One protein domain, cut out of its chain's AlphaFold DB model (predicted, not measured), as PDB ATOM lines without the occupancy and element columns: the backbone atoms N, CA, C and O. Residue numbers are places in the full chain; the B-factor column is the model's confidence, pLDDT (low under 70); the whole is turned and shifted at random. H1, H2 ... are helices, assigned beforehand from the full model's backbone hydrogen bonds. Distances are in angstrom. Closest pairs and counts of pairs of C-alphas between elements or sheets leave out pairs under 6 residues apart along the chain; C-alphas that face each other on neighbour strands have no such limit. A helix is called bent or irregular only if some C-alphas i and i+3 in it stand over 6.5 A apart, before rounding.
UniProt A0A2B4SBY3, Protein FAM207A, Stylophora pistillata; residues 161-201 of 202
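This is residues 161 to 201 of the 202 residues of the protein "Protein FAM207A" of Stylophora pistillata (UniProt A0A2B4SBY3). Two straight helices, H1 and H3, make the two arms of an open V, and the short helix H2 sits at the corner where the arms come together. The space between the arms is empty: residues 161 to 171 of H1 stick out on one side of the V, and residues 187 to 201, most of them in H3, stick out on the other. The printed part has 41 residues with three named helices, in the order H1, H2, H3 along the chain, and no named strand. The class is all helix, with 37 of the 41 printed residues in the helices. The whole is loose, with a radius of gyration of the C-alphas of 12.3 A, and its outline is flat, with spans of 31 by 28 by 11 A.

The printed part begins with H1, residues 161 to 174, from Leu 161 to Lys 174. Its first C-alpha is at (43.989, -15.550, -45.258) and its last at (40.025, -33.454, -53.551), 20.1 A apart, and between these two ends the largest change is in y, which falls. His 175 is the one residue between H1 and H2. H2 is residues 176 to 180, from Pro 176 to Ala 180, with C-alpha 176 at (37.491, -39.055, -51.480). Its five residues measure 6.2 A from first to last C-alpha. Asn 181 is the one residue between H2 and H3. H3, residues 182 to 199, is the longest helix with 18 residues, and it measures 25.8 A from first to last C-alpha. It begins at C-alpha 182 at (29.730, -34.058, -48.992) and ends at C-alpha 199 at (38.257, -31.871, -24.736), and between these two ends the largest change is in z, which rises. Asn 200 and Gln 201 follow H3.

H1 touches no helix. H1 and H2 are close but not clearly touching, with 2 pairs of C-alphas within 8 A. Their closest C-alphas are those of Val 172 and Phe 178, 6.7 A apart, and their centres are 15.6 A apart. H2 and H3 touch only at the corner, by their link, with 4 pairs of C-alphas within 8 A. Their closest C-alphas are those of Phe 178 and Ala 185, 5.6 A apart, and their centres are also 15.6 A apart. Of H3, residues 184 to 186 alone touch H2. H1 and H3 are apart: no C-alpha of the one is within 8 A of the other. There is no hairpin among the three helices. In H1, H2 and H3 every backbone O i to N i+4 pair is within hydrogen-bond range. No helix is bent or irregular.

The two C-alphas farthest apart are those of Ala 180 and Gln 201, at 33.2 A. The first and last printed C-alphas, of Leu 161 and Gln 201, are 26.5 A apart. Two stretches stand free, with no C-alpha 8 or more residues away along the chain within 10 A. One is residues 161 to 171, which belong to H1, and the other is residues 187 to 201, of which 187 to 199 belong to H3. The links from H1 to H2 and from H2 to H3 are both tight, and no link is long. The printed part has no cut and runs from residue 161 to residue 201 of a full chain of 202 residues. The mean pLDDT of the printed part is 96.1, and no printed residue is under 70.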
ATOM      1  N   LEU A 161      45.082 -14.754 -45.822       96.88
ATOM      2  CA  LEU A 161      43.989 -15.550 -45.258       96.88
ATOM      3  C   LEU A 161      43.151 -16.174 -46.389       96.88
ATOM      4  O   LEU A 161      43.035 -17.395 -46.453       96.88
ATOM      5  N   HIS A 162      42.705 -15.377 -47.362       97.25
ATOM      6  CA  HIS A 162      41.953 -15.886 -48.514       97.25
ATOM      7  C   HIS A 162      42.729 -16.923 -49.332       97.25
ATOM      8  O   HIS A 162      42.164 -17.932 -49.742       97.25
ATOM      9  N   ALA A 163      44.030 -16.715 -49.560       97.56
ATOM     10  CA  ALA A 163      44.852 -17.696 -50.266       97.56
ATOM     11  C   ALA A 163      44.933 -19.026 -49.495       97.56
ATOM     12  O   ALA A 163      44.833 -20.092 -50.103       97.56
ATOM     13  N   SER A 164      45.061 -18.965 -48.164       97.88
ATOM     14  CA  SER A 164      45.065 -20.158 -47.313       97.88
ATOM     15  C   SER A 164      43.711 -20.878 -47.298       97.88
ATOM     16  O   SER A 164      43.679 -22.101 -47.411       97.88
ATOM     17  N   GLU A 165      42.596 -20.139 -47.267       97.69
ATOM     18  CA  GLU A 165      41.239 -20.696 -47.348       97.69
ATOM     19  C   GLU A 165      41.000 -21.402 -48.681       97.69
ATOM     20  O   GLU A 165      40.495 -22.522 -48.705       97.69
ATOM     21  N   ILE A 166      41.406 -20.781 -49.793       98.06
ATOM     22  CA  ILE A 166      41.277 -21.373 -51.129       98.06
ATOM     23  C   ILE A 166      42.089 -22.670 -51.217       98.06
ATOM     24  O   ILE A 166      41.582 -23.675 -51.717       98.06
ATOM     25  N   ALA A 167      43.330 -22.672 -50.719       97.88
ATOM     26  CA  ALA A 167      44.173 -23.865 -50.713       97.88
ATOM     27  C   ALA A 167      43.551 -24.996 -49.876       97.88
ATOM     28  O   ALA A 167      43.493 -26.139 -50.332       97.88
ATOM     29  N   HIS A 168      43.027 -24.672 -48.691       97.12
ATOM     30  CA  HIS A 168      42.342 -25.634 -47.833       97.12
ATOM     31  C   HIS A 168      41.071 -26.181 -48.500       97.12
ATOM     32  O   HIS A 168      40.870 -27.394 -48.555       97.12
ATOM     33  N   PHE A 169      40.252 -25.320 -49.107       97.31
ATOM     34  CA  PHE A 169      39.049 -25.741 -49.821       97.31
ATOM     35  C   PHE A 169      39.370 -26.694 -50.978       97.31
ATOM     36  O   PHE A 169      38.720 -27.724 -51.140       97.31
ATOM     37  N   GLN A 170      40.422 -26.411 -51.752       97.81
ATOM     38  CA  GLN A 170      40.870 -27.312 -52.815       97.81
ATOM     39  C   GLN A 170      41.278 -28.693 -52.286       97.81
ATOM     40  O   GLN A 170      41.066 -29.689 -52.976       97.81
ATOM     41  N   GLN A 171      41.858 -28.776 -51.086       96.88
ATOM     42  CA  GLN A 171      42.177 -30.057 -50.450       96.88
ATOM     43  C   GLN A 171      40.905 -30.814 -50.052       96.88
ATOM     44  O   GLN A 171      40.788 -31.997 -50.372       96.88
ATOM     45  N   VAL A 172      39.930 -30.130 -49.444       96.75
ATOM     46  CA  VAL A 172      38.630 -30.720 -49.075       96.75
ATOM     47  C   VAL A 172      37.917 -31.275 -50.307       96.75
ATOM     48  O   VAL A 172      37.510 -32.434 -50.313       96.75
ATOM     49  N   VAL A 173      37.856 -30.502 -51.396       96.81
ATOM     50  CA  VAL A 173      37.236 -30.932 -52.662       96.81
ATOM     51  C   VAL A 173      37.946 -32.146 -53.276       96.81
ATOM     52  O   VAL A 173      37.320 -32.972 -53.942       96.81
ATOM     53  N   LYS A 174      39.261 -32.294 -53.064       97.12
ATOM     54  CA  LYS A 174      40.025 -33.454 -53.551       97.12
ATOM     55  C   LYS A 174      39.792 -34.718 -52.716       97.12
ATOM     56  O   LYS A 174      40.007 -35.805 -53.256       97.12
ATOM     57  N   HIS A 175      39.348 -34.596 -51.464       97.06
ATOM     58  CA  HIS A 175      39.218 -35.713 -50.531       97.06
ATOM     59  C   HIS A 175      38.136 -36.723 -50.973       97.06
ATOM     60  O   HIS A 175      37.016 -36.320 -51.301       97.06
ATOM     61  N   PRO A 176      38.415 -38.043 -50.963       97.25
ATOM     62  CA  PRO A 176      37.491 -39.055 -51.480       97.25
ATOM     63  C   PRO A 176      36.166 -39.113 -50.711       97.25
ATOM     64  O   PRO A 176      35.112 -39.198 -51.335       97.25
ATOM     65  N   ALA A 177      36.191 -38.983 -49.380       96.31
ATOM     66  CA  ALA A 177      34.962 -38.993 -48.578       96.31
ATOM     67  C   ALA A 177      34.035 -37.810 -48.915       96.31
ATOM     68  O   ALA A 177      32.821 -37.976 -48.982       96.31
ATOM     69  N   PHE A 178      34.613 -36.635 -49.201       96.94
ATOM     70  CA  PHE A 178      33.848 -35.448 -49.584       96.94
ATOM     71  C   PHE A 178      33.241 -35.594 -50.986       96.94
ATOM     72  O   PHE A 178      32.106 -35.185 -51.208       96.94
ATOM     73  N   LYS A 179      33.966 -36.227 -51.921       97.25
ATOM     74  CA  LYS A 179      33.454 -36.548 -53.263       97.25
ATOM     75  C   LYS A 179      32.330 -37.584 -53.240       97.25
ATOM     76  O   LYS A 179      31.413 -37.479 -54.044       97.25
ATOM     77  N   ALA A 180      32.414 -38.577 -52.355       97.44
ATOM     78  CA  ALA A 180      31.404 -39.623 -52.235       97.44
ATOM     79  C   ALA A 180      30.108 -39.096 -51.597       97.44
ATOM     80  O   ALA A 180      29.026 -39.316 -52.134       97.44
ATOM     81  N   ASN A 181      30.211 -38.388 -50.465       97.00
ATOM     82  CA  ASN A 181      29.062 -37.771 -49.807       97.00
ATOM     83  C   ASN A 181      29.483 -36.502 -49.034       97.00
ATOM     84  O   ASN A 181      29.976 -36.600 -47.905       97.00
ATOM     85  N   PRO A 182      29.261 -35.299 -49.599       96.69
ATOM     86  CA  PRO A 182      29.730 -34.058 -48.992       96.69
ATOM     87  C   PRO A 182      29.000 -33.739 -47.683       96.69
ATOM     88  O   PRO A 182      29.626 -33.278 -46.732       96.69
ATOM     89  N   LEU A 183      27.694 -34.019 -47.596       97.44
ATOM     90  CA  LEU A 183      26.899 -33.726 -46.399       97.44
ATOM     91  C   LEU A 183      27.318 -34.605 -45.218       97.44
ATOM     92  O   LEU A 183      27.474 -34.101 -44.106       97.44
ATOM     93  N   ALA A 184      27.558 -35.896 -45.465       97.44
ATOM     94  CA  ALA A 184      28.039 -36.811 -44.434       97.44
ATOM     95  C   ALA A 184      29.420 -36.385 -43.912       97.44
ATOM     96  O   ALA A 184      29.586 -36.234 -42.701       97.44
ATOM     97  N   ALA A 185      30.365 -36.088 -44.813       97.06
ATOM     98  CA  ALA A 185      31.713 -35.647 -44.452       97.06
ATOM     99  C   ALA A 185      31.714 -34.335 -43.643       97.06
ATOM    100  O   ALA A 185      32.450 -34.206 -42.664       97.06
ATOM    101  N   ILE A 186      30.861 -33.370 -44.008       96.31
ATOM    102  CA  ILE A 186      30.695 -32.123 -43.243       96.31
ATOM    103  C   ILE A 186      30.110 -32.417 -41.857       96.31
ATOM    104  O   ILE A 186      30.608 -31.897 -40.860       96.31
ATOM    105  N   SER A 187      29.079 -33.264 -41.771       97.31
ATOM    106  CA  SER A 187      28.444 -33.597 -40.490       97.31
ATOM    107  C   SER A 187      29.412 -34.279 -39.518       97.31
ATOM    108  O   SER A 187      29.420 -33.961 -38.331       97.31
ATOM    109  N   GLU A 188      30.271 -35.168 -40.020       96.81
ATOM    110  CA  GLU A 188      31.324 -35.824 -39.246       96.81
ATOM    111  C   GLU A 188      32.383 -34.817 -38.786       96.81
ATOM    112  O   GLU A 188      32.745 -34.791 -37.611       96.81
ATOM    113  N   HIS A 189      32.822 -33.921 -39.677       95.62
ATOM    114  CA  HIS A 189      33.775 -32.871 -39.326       95.62
ATOM    115  C   HIS A 189      33.262 -31.970 -38.196       95.62
ATOM    116  O   HIS A 189      34.014 -31.674 -37.269       95.62
ATOM    117  N   ILE A 190      31.987 -31.570 -38.246       97.00
ATOM    118  CA  ILE A 190      31.352 -30.754 -37.202       97.00
ATOM    119  C   ILE A 190      31.312 -31.514 -35.873       97.00
ATOM    120  O   ILE A 190      31.706 -30.957 -34.852       97.00
ATOM    121  N   LYS A 191      30.910 -32.794 -35.877       97.62
ATOM    122  CA  LYS A 191      30.930 -33.638 -34.667       97.62
ATOM    123  C   LYS A 191      32.331 -33.700 -34.052       97.62
ATOM    124  O   LYS A 191      32.487 -33.458 -32.859       97.62
ATOM    125  N   ASN A 192      33.352 -33.929 -34.877       96.69
ATOM    126  CA  ASN A 192      34.747 -33.987 -34.437       96.69
ATOM    127  C   ASN A 192      35.283 -32.622 -33.975       96.69
ATOM    128  O   ASN A 192      36.191 -32.563 -33.150       96.69
ATOM    129  N   ALA A 193      34.794 -31.511 -34.532       96.62
ATOM    130  CA  ALA A 193      35.151 -30.165 -34.084       96.62
ATOM    131  C   ALA A 193      34.576 -29.877 -32.690       96.62
ATOM    132  O   ALA A 193      35.331 -29.494 -31.804       96.62
ATOM    133  N   ILE A 194      33.289 -30.168 -32.481       96.56
ATOM    134  CA  ILE A 194      32.609 -30.006 -31.188       96.56
ATOM    135  C   ILE A 194      33.287 -30.861 -30.111       96.56
ATOM    136  O   ILE A 194      33.595 -30.366 -29.032       96.56
ATOM    137  N   GLN A 195      33.596 -32.125 -30.419       96.25
ATOM    138  CA  GLN A 195      34.279 -33.019 -29.481       96.25
ATOM    139  C   GLN A 195      35.653 -32.476 -29.054       96.25
ATOM    140  O   GLN A 195      35.958 -32.442 -27.865       96.25
ATOM    141  N   ARG A 196      36.454 -31.973 -30.004       95.38
ATOM    142  CA  ARG A 196      37.753 -31.346 -29.706       95.38
ATOM    143  C   ARG A 196      37.610 -30.074 -28.876       95.38
ATOM    144  O   ARG A 196      38.452 -29.799 -28.030       95.38
ATOM    145  N   GLU A 197      36.579 -29.270 -29.119       95.06
ATOM    146  CA  GLU A 197      36.307 -28.085 -28.301       95.06
ATOM    147  C   GLU A 197      35.947 -28.458 -26.860       95.06
ATOM    148  O   GLU A 197      36.416 -27.787 -25.945       95.06
ATOM    149  N   HIS A 198      35.187 -29.538 -26.649       93.44
ATOM    150  CA  HIS A 198      34.892 -30.056 -25.311       93.44
ATOM    151  C   HIS A 198      36.140 -30.595 -24.599       93.44
ATOM    152  O   HIS A 198      36.346 -30.275 -23.433       93.44
ATOM    153  N   GLU A 199      36.996 -31.347 -25.294       94.06
ATOM    154  CA  GLU A 199      38.257 -31.871 -24.736       94.06
ATOM    155  C   GLU A 199      39.257 -30.763 -24.377       94.06
ATOM    156  O   GLU A 199      39.976 -30.876 -23.395       94.06
ATOM    157  N   ASN A 200      39.294 -29.665 -25.138       86.62
ATOM    158  CA  ASN A 200      40.173 -28.529 -24.843       86.62
ATOM    159  C   ASN A 200      39.663 -27.635 -23.694       86.62
ATOM    160  O   ASN A 200      40.382 -26.733 -23.266       86.62
ATOM    161  N   GLN A 201      38.414 -27.820 -23.251       78.81
ATOM    162  CA  GLN A 201      37.806 -27.058 -22.152       78.81
ATOM    163  C   GLN A 201      37.947 -27.746 -20.785       78.81
ATOM    164  O   GLN A 201      37.748 -27.079 -19.769       78.81
TER     165      GLN A 201